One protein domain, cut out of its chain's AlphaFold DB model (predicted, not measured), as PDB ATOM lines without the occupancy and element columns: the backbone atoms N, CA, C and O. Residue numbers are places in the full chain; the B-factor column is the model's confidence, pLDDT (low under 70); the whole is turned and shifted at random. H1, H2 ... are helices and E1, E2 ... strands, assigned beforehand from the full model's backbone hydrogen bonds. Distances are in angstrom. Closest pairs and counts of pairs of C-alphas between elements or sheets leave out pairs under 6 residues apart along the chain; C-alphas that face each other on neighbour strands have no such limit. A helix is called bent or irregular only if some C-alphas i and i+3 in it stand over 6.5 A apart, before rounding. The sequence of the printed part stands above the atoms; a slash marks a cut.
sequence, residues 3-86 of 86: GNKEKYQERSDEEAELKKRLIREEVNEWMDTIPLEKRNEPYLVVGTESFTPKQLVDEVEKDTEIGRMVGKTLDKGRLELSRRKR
ATOM      1  N   GLY A   3     -54.875  59.159   7.327       47.84
ATOM      2  CA  GLY A   3     -53.475  58.891   7.693       47.84
ATOM      3  C   GLY A   3     -53.179  58.405   9.120       47.84
ATOM      4  O   GLY A   3     -52.018  58.173   9.428       47.84
ATOM      5  N   ASN A   4     -54.177  58.246  10.002       46.97
ATOM      6  CA  ASN A   4     -53.922  57.700  11.344       46.97
ATOM      7  C   ASN A   4     -53.924  56.166  11.360       46.97
ATOM      8  O   ASN A   4     -53.125  55.590  12.083       46.97
ATOM      9  N   LYS A   5     -54.783  55.496  10.576       48.09
ATOM     10  CA  LYS A   5     -54.906  54.025  10.618       48.09
ATOM     11  C   LYS A   5     -53.654  53.311  10.099       48.09
ATOM     12  O   LYS A   5     -53.233  52.351  10.726       48.09
ATOM     13  N   GLU A   6     -53.032  53.823   9.037       53.38
ATOM     14  CA  GLU A   6     -51.792  53.262   8.470       53.38
ATOM     15  C   GLU A   6     -50.624  53.327   9.470       53.38
ATOM     16  O   GLU A   6     -50.033  52.299   9.777       53.38
ATOM     17  N   LYS A   7     -50.423  54.466  10.151       48.28
ATOM     18  CA  LYS A   7     -49.395  54.619  11.204       48.28
ATOM     19  C   LYS A   7     -49.603  53.775  12.469       48.28
ATOM     20  O   LYS A   7     -48.670  53.641  13.266       48.28
ATOM     21  N   TYR A   8     -50.825  53.315  12.740       49.00
ATOM     22  CA  TYR A   8     -51.096  52.372  13.835       49.00
ATOM     23  C   TYR A   8     -50.858  50.927  13.390       49.00
ATOM     24  O   TYR A   8     -50.369  50.133  14.186       49.00
ATOM     25  N   GLN A   9     -51.159  50.613  12.129       56.28
ATOM     26  CA  GLN A   9     -50.908  49.302  11.538       56.28
ATOM     27  C   GLN A   9     -49.400  49.042  11.388       56.28
ATOM     28  O   GLN A   9     -48.915  48.044  11.899       56.28
ATOM     29  N   GLU A  10     -48.642  49.991  10.829       57.00
ATOM     30  CA  GLU A  10     -47.183  49.874  10.656       57.00
ATOM     31  C   GLU A  10     -46.446  49.702  11.993       57.00
ATOM     32  O   GLU A  10     -45.613  48.813  12.125       57.00
ATOM     33  N   ARG A  11     -46.815  50.476  13.027       58.56
ATOM     34  CA  ARG A  11     -46.245  50.304  14.376       58.56
ATOM     35  C   ARG A  11     -46.570  48.944  14.986       58.56
ATOM     36  O   ARG A  11     -45.723  48.366  15.655       58.56
ATOM     37  N   SER A  12     -47.779  48.437  14.755       62.88
ATOM     38  CA  SER A  12     -48.185  47.108  15.217       62.88
ATOM     39  C   SER A  12     -47.405  45.995  14.511       62.88
ATOM     40  O   SER A  12     -47.109  44.973  15.128       62.88
ATOM     41  N   ASP A  13     -47.069  46.182  13.236       72.94
ATOM     42  CA  ASP A  13     -46.312  45.210  12.446       72.94
ATOM     43  C   ASP A  13     -44.819  45.238  12.821       72.94
ATOM     44  O   ASP A  13     -44.210  44.185  13.014       72.94
ATOM     45  N   GLU A  14     -44.242  46.426  13.038       78.12
ATOM     46  CA  GLU A  14     -42.879  46.586  13.569       78.12
ATOM     47  C   GLU A  14     -42.734  45.976  14.971       78.12
ATOM     48  O   GLU A  14     -41.763  45.266  15.242       78.12
ATOM     49  N   GLU A  15     -43.708  46.197  15.857       78.06
ATOM     50  CA  GLU A  15     -43.734  45.587  17.189       78.06
ATOM     51  C   GLU A  15     -43.849  44.058  17.116       78.06
ATOM     52  O   GLU A  15     -43.180  43.348  17.875       78.06
ATOM     53  N   ALA A  16     -44.664  43.531  16.199       77.12
ATOM     54  CA  ALA A  16     -44.811  42.094  16.002       77.12
ATOM     55  C   ALA A  16     -43.514  41.450  15.490       77.12
ATOM     56  O   ALA A  16     -43.097  40.411  16.009       77.12
ATOM     57  N   GLU A  17     -42.847  42.070  14.519       82.81
ATOM     58  CA  GLU A  17     -41.578  41.580  13.979       82.81
ATOM     59  C   GLU A  17     -40.439  41.685  14.998       82.81
ATOM     60  O   GLU A  17     -39.657  40.740  15.151       82.81
ATOM     61  N   LEU A  18     -40.379  42.773  15.772       84.75
ATOM     62  CA  LEU A  18     -39.431  42.899  16.878       84.75
ATOM     63  C   LEU A  18     -39.653  41.794  17.915       84.75
ATOM     64  O   LEU A  18     -38.706  41.138  18.343       84.75
ATOM     65  N   LYS A  19     -40.912  41.533  18.276       80.62
ATOM     66  CA  LYS A  19     -41.254  40.479  19.232       80.62
ATOM     67  C   LYS A  19     -40.860  39.093  18.728       80.62
ATOM     68  O   LYS A  19     -40.313  38.308  19.498       80.62
ATOM     69  N   LYS A  20     -41.091  38.788  17.448       82.81
ATOM     70  CA  LYS A  20     -40.651  37.521  16.838       82.81
ATOM     71  C   LYS A  20     -39.134  37.363  16.894       82.81
ATOM     72  O   LYS A  20     -38.659  36.279  17.221       82.81
ATOM     73  N   ARG A  21     -38.376  38.427  16.602       85.75
ATOM     74  CA  ARG A  21     -36.907  38.410  16.698       85.75
ATOM     75  C   ARG A  21     -36.439  38.106  18.117       85.75
ATOM     76  O   ARG A  21     -35.648  37.188  18.288       85.75
ATOM     77  N   LEU A  22     -36.994  38.793  19.113       85.50
ATOM     78  CA  LEU A  22     -36.645  38.574  20.520       85.50
ATOM     79  C   LEU A  22     -36.957  37.147  20.983       85.50
ATOM     80  O   LEU A  22     -36.130  36.522  21.636       85.50
ATOM     81  N   ILE A  23     -38.115  36.602  20.599       83.44
ATOM     82  CA  ILE A  23     -38.482  35.216  20.924       83.44
ATOM     83  C   ILE A  23     -37.494  34.226  20.292       83.44
ATOM     84  O   ILE A  23     -37.100  33.258  20.937       83.44
ATOM     85  N   ARG A  24     -37.086  34.450  19.036       86.00
ATOM     86  CA  ARG A  24     -36.087  33.598  18.371       86.00
ATOM     87  C   ARG A  24     -34.734  33.667  19.065       86.00
ATOM     88  O   ARG A  24     -34.115  32.626  19.253       86.00
ATOM     89  N   GLU A  25     -34.278  34.856  19.444       87.19
ATOM     90  CA  GLU A  25     -33.031  35.021  20.199       87.19
ATOM     91  C   GLU A  25     -33.103  34.282  21.539       87.19
ATOM     92  O   GLU A  25     -32.224  33.484  21.843       87.19
ATOM     93  N   GLU A  26     -34.192  34.443  22.288       85.25
ATOM     94  CA  GLU A  26     -34.378  33.793  23.588       85.25
ATOM     95  C   GLU A  26     -34.414  32.263  23.488       85.25
ATOM     96  O   GLU A  26     -33.820  31.559  24.303       85.25
ATOM     97  N   VAL A  27     -35.088  31.731  22.471       85.12
ATOM     98  CA  VAL A  27     -35.152  30.288  22.222       85.12
ATOM     99  C   VAL A  27     -33.778  29.732  21.836       85.12
ATOM    100  O   VAL A  27     -33.426  28.636  22.272       85.12
ATOM    101  N   ASN A  28     -32.974  30.489  21.084       86.69
ATOM    102  CA  ASN A  28     -31.594  30.115  20.772       86.69
ATOM    103  C   ASN A  28     -30.687  30.171  22.013       86.69
ATOM    104  O   ASN A  28     -29.955  29.219  22.272       86.69
ATOM    105  N   GLU A  29     -30.786  31.220  22.834       87.94
ATOM    106  CA  GLU A  29     -30.049  31.309  24.103       87.94
ATOM    107  C   GLU A  29     -30.411  30.152  25.042       87.94
ATOM    108  O   GLU A  29     -29.535  29.528  25.641       87.94
ATOM    109  N   TRP A  30     -31.700  29.819  25.146       85.38
ATOM    110  CA  TRP A  30     -32.164  28.659  25.899       85.38
ATOM    111  C   TRP A  30     -31.564  27.360  25.354       85.38
ATOM    112  O   TRP A  30     -31.052  26.558  26.136       85.38
ATOM    113  N   MET A  31     -31.562  27.168  24.034       86.75
ATOM    114  CA  MET A  31     -30.960  26.000  23.389       86.75
ATOM    115  C   MET A  31     -29.469  25.862  23.727       86.75
ATOM    116  O   MET A  31     -28.984  24.749  23.946       86.75
ATOM    117  N   ASP A  32     -28.753  26.979  23.856       88.00
ATOM    118  CA  ASP A  32     -27.343  26.995  24.242       88.00
ATOM    119  C   ASP A  32     -27.088  26.573  25.691       88.00
ATOM    120  O   ASP A  32     -26.026  26.022  25.988       88.00
ATOM    121  N   THR A  33     -28.080  26.700  26.576       86.44
ATOM    122  CA  THR A  33     -27.991  26.173  27.951       86.44
ATOM    123  C   THR A  33     -28.131  24.649  28.039       86.44
ATOM    124  O   THR A  33     -27.821  24.062  29.078       86.44
ATOM    125  N   ILE A  34     -28.583  23.989  26.969       84.12
ATOM    126  CA  ILE A  34     -28.840  22.546  26.949       84.12
ATOM    127  C   ILE A  34     -27.593  21.803  26.439       84.12
ATOM    128  O   ILE A  34     -27.099  22.126  25.349       84.12
ATOM    129  N   PRO A  35     -27.106  20.767  27.156       88.25
ATOM    130  CA  PRO A  35     -26.044  19.889  26.665       88.25
ATOM    131  C   PRO A  35     -26.391  19.286  25.304       88.25
ATOM    132  O   PRO A  35     -27.536  18.889  25.082       88.25
ATOM    133  N   LEU A  36     -25.414  19.196  24.398       88.62
ATOM    134  CA  LEU A  36     -25.631  18.760  23.013       88.62
ATOM    135  C   LEU A  36     -26.346  17.404  22.925       88.62
ATOM    136  O   LEU A  36     -27.247  17.247  22.101       88.62
ATOM    137  N   GLU A  37     -26.006  16.457  23.801       89.75
ATOM    138  CA  GLU A  37     -26.648  15.142  23.862       89.75
ATOM    139  C   GLU A  37     -28.149  15.213  24.186       89.75
ATOM    140  O   GLU A  37     -28.930  14.442  23.634       89.75
ATOM    141  N   LYS A  38     -28.579  16.193  24.989       84.88
ATOM    142  CA  LYS A  38     -29.976  16.355  25.418       84.88
ATOM    143  C   LYS A  38     -30.835  17.137  24.431       84.88
ATOM    144  O   LYS A  38     -32.059  17.116  24.519       84.88
ATOM    145  N   ARG A  39     -30.225  17.820  23.459       87.19
ATOM    146  CA  ARG A  39     -30.946  18.638  22.464       87.19
ATOM    147  C   ARG A  39     -31.832  17.820  21.519       87.19
ATOM    148  O   ARG A  39     -32.721  18.394  20.892       87.19
ATOM    149  N   ASN A  40     -31.592  16.511  21.423       92.12
ATOM    150  CA  ASN A  40     -32.389  15.565  20.635       92.12
ATOM    151  C   ASN A  40     -33.230  14.620  21.511       92.12
ATOM    152  O   ASN A  40     -33.853  13.699  20.987       92.12
ATOM    153  N   GLU A  41     -33.248  14.819  22.829       89.50
ATOM    154  CA  GLU A  41     -34.110  14.053  23.725       89.50
ATOM    155  C   GLU A  41     -35.502  14.698  23.800       89.50
ATOM    156  O   GLU A  41     -35.625  15.916  23.636       89.50
ATOM    157  N   PRO A  42     -36.571  13.918  24.038       89.31
ATOM    158  CA  PRO A  42     -37.905  14.470  24.254       89.31
ATOM    159  C   PRO A  42     -37.915  15.478  25.411       89.31
ATOM    160  O   PRO A  42     -37.484  15.159  26.517       89.31
ATOM    161  N   TYR A  43     -38.431  16.683  25.163       85.31
ATOM    162  CA  TYR A  43     -38.487  17.760  26.157       85.31
ATOM    163  C   TYR A  43     -39.914  18.207  26.468       85.31
ATOM    164  O   TYR A  43     -40.258  18.399  27.633       85.31
ATOM    165  N   LEU A  44     -40.757  18.356  25.444       83.12
ATOM    166  CA  LEU A  44     -42.145  18.793  25.600       83.12
ATOM    167  C   LEU A  44     -43.085  17.834  24.879       83.12
ATOM    168  O   LEU A  44     -42.818  17.444  23.748       83.12
ATOM    169  N   VAL A  45     -44.208  17.500  25.508       85.56
ATOM    170  CA  VAL A  45     -45.284  16.733  24.873       85.56
ATOM    171  C   VAL A  45     -46.476  17.654  24.661       85.56
ATOM    172  O   VAL A  45     -46.950  18.280  25.611       85.56
ATOM    173  N   VAL A  46     -46.965  17.735  23.425       81.06
ATOM    174  CA  VAL A  46     -48.188  18.467  23.077       81.06
ATOM    175  C   VAL A  46     -49.166  17.488  22.437       81.06
ATOM    176  O   VAL A  46     -48.916  16.941  21.367       81.06
ATOM    177  N   GLY A  47     -50.281  17.231  23.124       85.56
ATOM    178  CA  GLY A  47     -51.217  16.179  22.730       85.56
ATOM    179  C   GLY A  47     -50.554  14.802  22.797       85.56
ATOM    180  O   GLY A  47     -50.211  14.334  23.881       85.56
ATOM    181  N   THR A  48     -50.380  14.161  21.641       88.75
ATOM    182  CA  THR A  48     -49.711  12.855  21.497       88.75
ATOM    183  C   THR A  48     -48.302  12.957  20.916       88.75
ATOM    184  O   THR A  48     -47.628  11.937  20.782       88.75
ATOM    185  N   GLU A  49     -47.852  14.156  20.545       89.44
ATOM    186  CA  GLU A  49     -46.557  14.364  19.900       89.44
ATOM    187  C   GLU A  49     -45.513  14.847  20.903       89.44
ATOM    188  O   GLU A  49     -45.780  15.694  21.756       89.44
ATOM    189  N   SER A  50     -44.310  14.282  20.802       89.69
ATOM    190  CA  SER A  50     -43.159  14.651  21.626       89.69
ATOM    191  C   SER A  50     -42.178  15.466  20.796       89.69
ATOM    192  O   SER A  50     -41.772  15.039  19.717       89.69
ATOM    193  N   PHE A  51     -41.774  16.611  21.326       88.62
ATOM    194  CA  PHE A  51     -40.858  17.544  20.696       88.62
ATOM    195  C   PHE A  51     -39.546  17.594  21.470       88.62
ATOM    196  O   PHE A  51     -39.513  17.742  22.697       88.62
ATOM    197  N   THR A  52     -38.455  17.491  20.727       93.19
ATOM    198  CA  THR A  52     -37.098  17.748  21.211       93.19
ATOM    199  C   THR A  52     -36.829  19.252  21.280       93.19
ATOM    200  O   THR A  52     -37.477  20.017  20.558       93.19
ATOM    201  N   PRO A  53     -35.853  19.713  22.080       90.19
ATOM    202  CA  PRO A  53     -35.464  21.118  22.104       90.19
ATOM    203  C   PRO A  53     -35.160  21.678  20.714       90.19
ATOM    204  O   PRO A  53     -35.624  22.764  20.379       90.19
ATOM    205  N   LYS A  54     -34.473  20.900  19.866       91.25
ATOM    206  CA  LYS A  54     -34.192  21.293  18.481       91.25
ATOM    207  C   LYS A  54     -35.460  21.498  17.660       91.25
ATOM    208  O   LYS A  54     -35.583  22.504  16.976       91.25
ATOM    209  N   GLN A  55     -36.418  20.581  17.770       93.38
ATOM    210  CA  GLN A  55     -37.697  20.735  17.081       93.38
ATOM    211  C   GLN A  55     -38.462  21.959  17.586       93.38
ATOM    212  O   GLN A  55     -39.025  22.680  16.779       93.38
ATOM    213  N   LEU A  56     -38.451  22.250  18.890       90.56
ATOM    214  CA  LEU A  56     -39.125  23.439  19.424       90.56
ATOM    215  C   LEU A  56     -38.525  24.746  18.886       90.56
ATOM    216  O   LEU A  56     -39.277  25.679  18.608       90.56
ATOM    217  N   VAL A  57     -37.202  24.805  18.703       90.88
ATOM    218  CA  VAL A  57     -36.532  25.935  18.035       90.88
ATOM    219  C   VAL A  57     -37.042  26.068  16.598       90.88
ATOM    220  O   VAL A  57     -37.503  27.144  16.216       90.88
ATOM    221  N   ASP A  58     -37.065  24.970  15.840       93.12
ATOM    222  CA  ASP A  58     -37.564  24.965  14.459       93.12
ATOM    223  C   ASP A  58     -39.038  25.417  14.373       93.12
ATOM    224  O   ASP A  58     -39.414  26.156  13.462       93.12
ATOM    225  N   GLU A  59     -39.886  24.997  15.318       93.00
ATOM    226  CA  GLU A  59     -41.297  25.403  15.399       93.00
ATOM    227  C   GLU A  59     -41.442  26.917  15.640       93.00
ATOM    228  O   GLU A  59     -42.297  27.572  15.035       93.00
ATOM    229  N   VAL A  60     -40.591  27.499  16.496       90.56
ATOM    230  CA  VAL A  60     -40.539  28.952  16.743       90.56
ATOM    231  C   VAL A  60     -40.078  29.703  15.497       90.56
ATOM    232  O   VAL A  60     -40.664  30.725  15.135       90.56
ATOM    233  N   GLU A  61     -39.046  29.212  14.814       88.88
ATOM    234  CA  GLU A  61     -38.535  29.844  13.597       88.88
ATOM    235  C   GLU A  61     -39.574  29.855  12.477       88.88
ATOM    236  O   GLU A  61     -39.744  30.880  11.808       88.88
ATOM    237  N   LYS A  62     -40.320  28.757  12.330       91.19
ATOM    238  CA  LYS A  62     -41.404  28.602  11.350       91.19
ATOM    239  C   LYS A  62     -42.695  29.333  11.726       91.19
ATOM    240  O   LYS A  62     -43.626  29.320  10.927       91.19
ATOM    241  N   ASP A  63     -42.756  29.967  12.899       87.94
ATOM    242  CA  ASP A  63     -43.957  30.631  13.424       87.94
ATOM    243  C   ASP A  63     -45.185  29.701  13.375       87.94
ATOM    244  O   ASP A  63     -46.254  30.041  12.859       87.94
ATOM    245  N   THR A  64     -45.032  28.477  13.880       91.75
ATOM    246  CA  THR A  64     -46.155  27.539  14.005       91.75
ATOM    247  C   THR A  64     -46.969  27.829  15.264       91.75
ATOM    248  O   THR A  64     -46.601  28.644  16.114       91.75
ATOM    249  N   GLU A  65     -48.117  27.167  15.415       89.88
ATOM    250  CA  GLU A  65     -48.911  27.289  16.640       89.88
ATOM    251  C   GLU A  65     -48.134  26.831  17.883       89.88
ATOM    252  O   GLU A  65     -48.147  27.523  18.906       89.88
ATOM    253  N   ILE A  66     -47.389  25.728  17.760       88.50
ATOM    254  CA  ILE A  66     -46.499  25.215  18.805       88.50
ATOM    255  C   ILE A  66     -45.389  26.224  19.092       88.50
ATOM    256  O   ILE A  66     -45.197  26.605  20.246       88.50
ATOM    257  N   GLY A  67     -44.724  26.741  18.055       87.62
ATOM    258  CA  GLY A  67     -43.673  27.748  18.199       87.62
ATOM    259  C   GLY A  67     -44.142  28.998  18.945       87.62
ATOM    260  O   GLY A  67     -43.500  29.456  19.891       87.62
ATOM    261  N   ARG A  68     -45.330  29.514  18.610       87.69
ATOM    262  CA  ARG A  68     -45.930  30.651  19.329       87.69
ATOM    263  C   ARG A  68     -46.233  30.336  20.791       87.69
ATOM    264  O   ARG A  68     -46.128  31.225  21.637       87.69
ATOM    265  N   MET A  69     -46.643  29.108  21.099       86.12
ATOM    266  CA  MET A  69     -46.901  28.669  22.471       86.12
ATOM    267  C   MET A  69     -45.605  28.583  23.286       86.12
ATOM    268  O   MET A  69     -45.553  29.082  24.413       86.12
ATOM    269  N   VAL A  70     -44.553  28.014  22.699       83.44
ATOM    270  CA  VAL A  70     -43.212  27.913  23.292       83.44
ATOM    271  C   VAL A  70     -42.650  29.301  23.573       83.44
ATOM    272  O   VAL A  70     -42.286  29.585  24.713       83.44
ATOM    273  N   GLY A  71     -42.684  30.200  22.584       80.56
ATOM    274  CA  GLY A  71     -42.212  31.575  22.743       80.56
ATOM    275  C   GLY A  71     -42.918  32.320  23.878       80.56
ATOM    276  O   GLY A  71     -42.275  32.976  24.688       80.56
ATOM    277  N   LYS A  72     -44.239  32.145  24.022       79.88
ATOM    278  CA  LYS A  72     -45.004  32.711  25.152       79.88
ATOM    279  C   LYS A  72     -44.642  32.104  26.511       79.88
ATOM    280  O   LYS A  72     -44.903  32.726  27.538       79.88
ATOM    281  N   THR A  73     -44.145  30.872  26.536       74.94
ATOM    282  CA  THR A  73     -43.839  30.140  27.772       74.94
ATOM    283  C   THR A  73     -42.440  30.483  28.277       74.94
ATOM    284  O   THR A  73     -42.267  30.706  29.474       74.94
ATOM    285  N   LEU A  74     -41.469  30.608  27.369       68.88
ATOM    286  CA  LEU A  74     -40.106  31.037  27.689       68.88
ATOM    287  C   LEU A  74     -40.064  32.498  28.165       68.88
ATOM    288  O   LEU A  74     -39.522  32.754  29.242       68.88
ATOM    289  N   ASP A  75     -40.789  33.396  27.487       65.50
ATOM    290  CA  ASP A  75     -40.956  34.805  27.887       65.50
ATOM    291  C   ASP A  75     -41.454  34.941  29.346       65.50
ATOM    292  O   ASP A  75     -40.948  35.736  30.146       65.50
ATOM    293  N   LYS A  76     -42.398  34.079  29.756       59.53
ATOM    294  CA  LYS A  76     -42.898  34.026  31.143       59.53
ATOM    295  C   LYS A  76     -41.855  33.510  32.135       59.53
ATOM    296  O   LYS A  76     -41.755  34.055  33.237       59.53
ATOM    297  N   GLY A  77     -41.078  32.490  31.764       55.56
ATOM    298  CA  GLY A  77     -40.029  31.919  32.613       55.56
ATOM    299  C   GLY A  77     -38.959  32.948  32.987       55.56
ATOM    300  O   GLY A  77     -38.551  33.038  34.149       55.56
ATOM    301  N   ARG A  78     -38.565  33.808  32.043       51.22
ATOM    302  CA  ARG A  78     -37.588  34.875  32.289       51.22
ATOM    303  C   ARG A  78     -38.173  36.055  33.069       51.22
ATOM    304  O   ARG A  78     -37.467  36.630  33.902       51.22
ATOM    305  N   LEU A  79     -39.454  36.389  32.883       42.72
ATOM    306  CA  LEU A  79     -40.171  37.358  33.727       42.72
ATOM    307  C   LEU A  79     -40.214  36.913  35.196       42.72
ATOM    308  O   LEU A  79     -40.021  37.741  36.087       42.72
ATOM    309  N   GLU A  80     -40.400  35.621  35.469       44.03
ATOM    310  CA  GLU A  80     -40.346  35.090  36.836       44.03
ATOM    311  C   GLU A  80     -38.924  35.054  37.411       44.03
ATOM    312  O   GLU A  80     -38.719  35.468  38.555       44.03
ATOM    313  N   LEU A  81     -37.922  34.641  36.628       42.19
ATOM    314  CA  LEU A  81     -36.519  34.632  37.067       42.19
ATOM    315  C   LEU A  81     -35.969  36.048  37.304       42.19
ATOM    316  O   LEU A  81     -35.230  36.272  38.263       42.19
ATOM    317  N   SER A  82     -36.379  37.023  36.490       38.69
ATOM    318  CA  SER A  82     -36.015  38.438  36.662       38.69
ATOM    319  C   SER A  82     -36.708  39.069  37.874       38.69
ATOM    320  O   SER A  82     -36.153  39.969  38.498       38.69
ATOM    321  N   ARG A  83     -37.903  38.584  38.248       40.50
ATOM    322  CA  ARG A  83     -38.617  39.009  39.465       40.50
ATOM    323  C   ARG A  83     -38.046  38.394  40.742       40.50
ATOM    324  O   ARG A  83     -38.068  39.061  41.767       40.50
ATOM    325  N   ARG A  84     -37.509  37.169  40.693       42.75
ATOM    326  CA  ARG A  84     -36.888  36.498  41.855       42.75
ATOM    327  C   ARG A  84     -35.493  37.018  42.224       42.75
ATOM    328  O   ARG A  84     -34.992  36.659  43.282       42.75
ATOM    329  N   LYS A  85     -34.860  37.835  41.373       42.81
ATOM    330  CA  LYS A  85     -33.566  38.488  41.656       42.81
ATOM    331  C   LYS A  85     -33.684  39.895  42.276       42.81
ATOM    332  O   LYS A  85     -32.667  40.581  42.355       42.81
ATOM    333  N   ARG A  86     -34.880  40.337  42.685       42.84
ATOM    334  CA  ARG A  86     -35.074  41.581  43.450       42.84
ATOM    335  C   ARG A  86     -35.276  41.316  44.929       42.84
ATOM    336  O   ARG A  86     -35.987  40.338  45.242       42.84
TER     337      ARG A  86
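What this domain is: This is residues 3 to 86 of the 86 residues of an uncharacterized protein of Methanosarcinales archaeon (UniProt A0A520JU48). Two long helices, H1 and H4, cross at nearly a right angle, and the shorter H3 packs on both beside the crossing, folding back along residues 23 to 31 of H1. The one-turn helix H2 and a tiny hairpin of E1 and E2 complete a small body, from which two arms stick out: residues 3 to 18 of H1, and residues 79 to 86, of which 79 to 84 belong to H4. The printed part has 84 residues, with four named helices and two named strands in the order H1, H2, E1, E2, H3, H4; the sheet E1 - E2 is antiparallel and the class is mostly helix. The whole is loose, with a radius of gyration of the C-alphas of 15.5 A and spans of 53 by 36 by 22 A.

Where its parts are: H1, residues 3 to 32, begins at C-alpha 3, (-53.475, 58.891, 7.693), and is 44.4 A long from first to last C-alpha. H2 is residues 36 to 40; it is irregular, but only just, with C-alphas 37 and 40 at 6.6 A. E1 is residues 44 to 46 and E2 residues 49 to 51. H3, residues 53 to 61, is 12.6 A long and begins at C-alpha 53, (-35.464, 21.118, 22.104). H4, residues 65 to 84, is 29.4 A long and ends at C-alpha 84, (-36.888, 36.498, 41.855).

How they stand to each other: H3 is the hub, touching the three other helices. It touches H1, with residues 23 to 31 of H1 alone, at a shallow tilt of 14 degrees, opposite ways; the closest C-alphas are those of Val 27 and Val 57, 6.2 A apart. H3 touches H4, with residues 65 to 71 of H4 alone, about perpendicular at 73 degrees; the closest C-alphas, of Val 60 and Gly 67, are 3.7 A apart. H1, with residues 23 to 27 alone, touches residues 71 to 75 of H4, about perpendicular at 76 degrees; the closest C-alphas, of Ile 23 and Gly 71, are 5.5 A apart. H2 touches H3, the C-alphas of Arg 39 and Pro 53 being closest at 5.2 A. E1 and E2 form an antiparallel hairpin, with N 46 and O 49 at 2.9 A and N 51 and O 44 at 2.8 A, within hydrogen-bond range. Both strands are apart from H1. Every O i to N i+4 pair is within hydrogen-bond range in H3, against 24 of 26 in H1, 15 of 16 in H4 and 0 of 1 in H2, where 1 of 2 O i to N i+3 pairs is.

The domain as a whole: The C-alphas farthest apart are those of Gly 3 and Glu 37, 53.8 A. Without the stretches that stand free, the body spans 28 by 25 by 20 A. The printed part has no cut, and its five links are tight. The mean pLDDT of the printed part is 76.6; residues 3 to 12 and 74 to 86 are under 70.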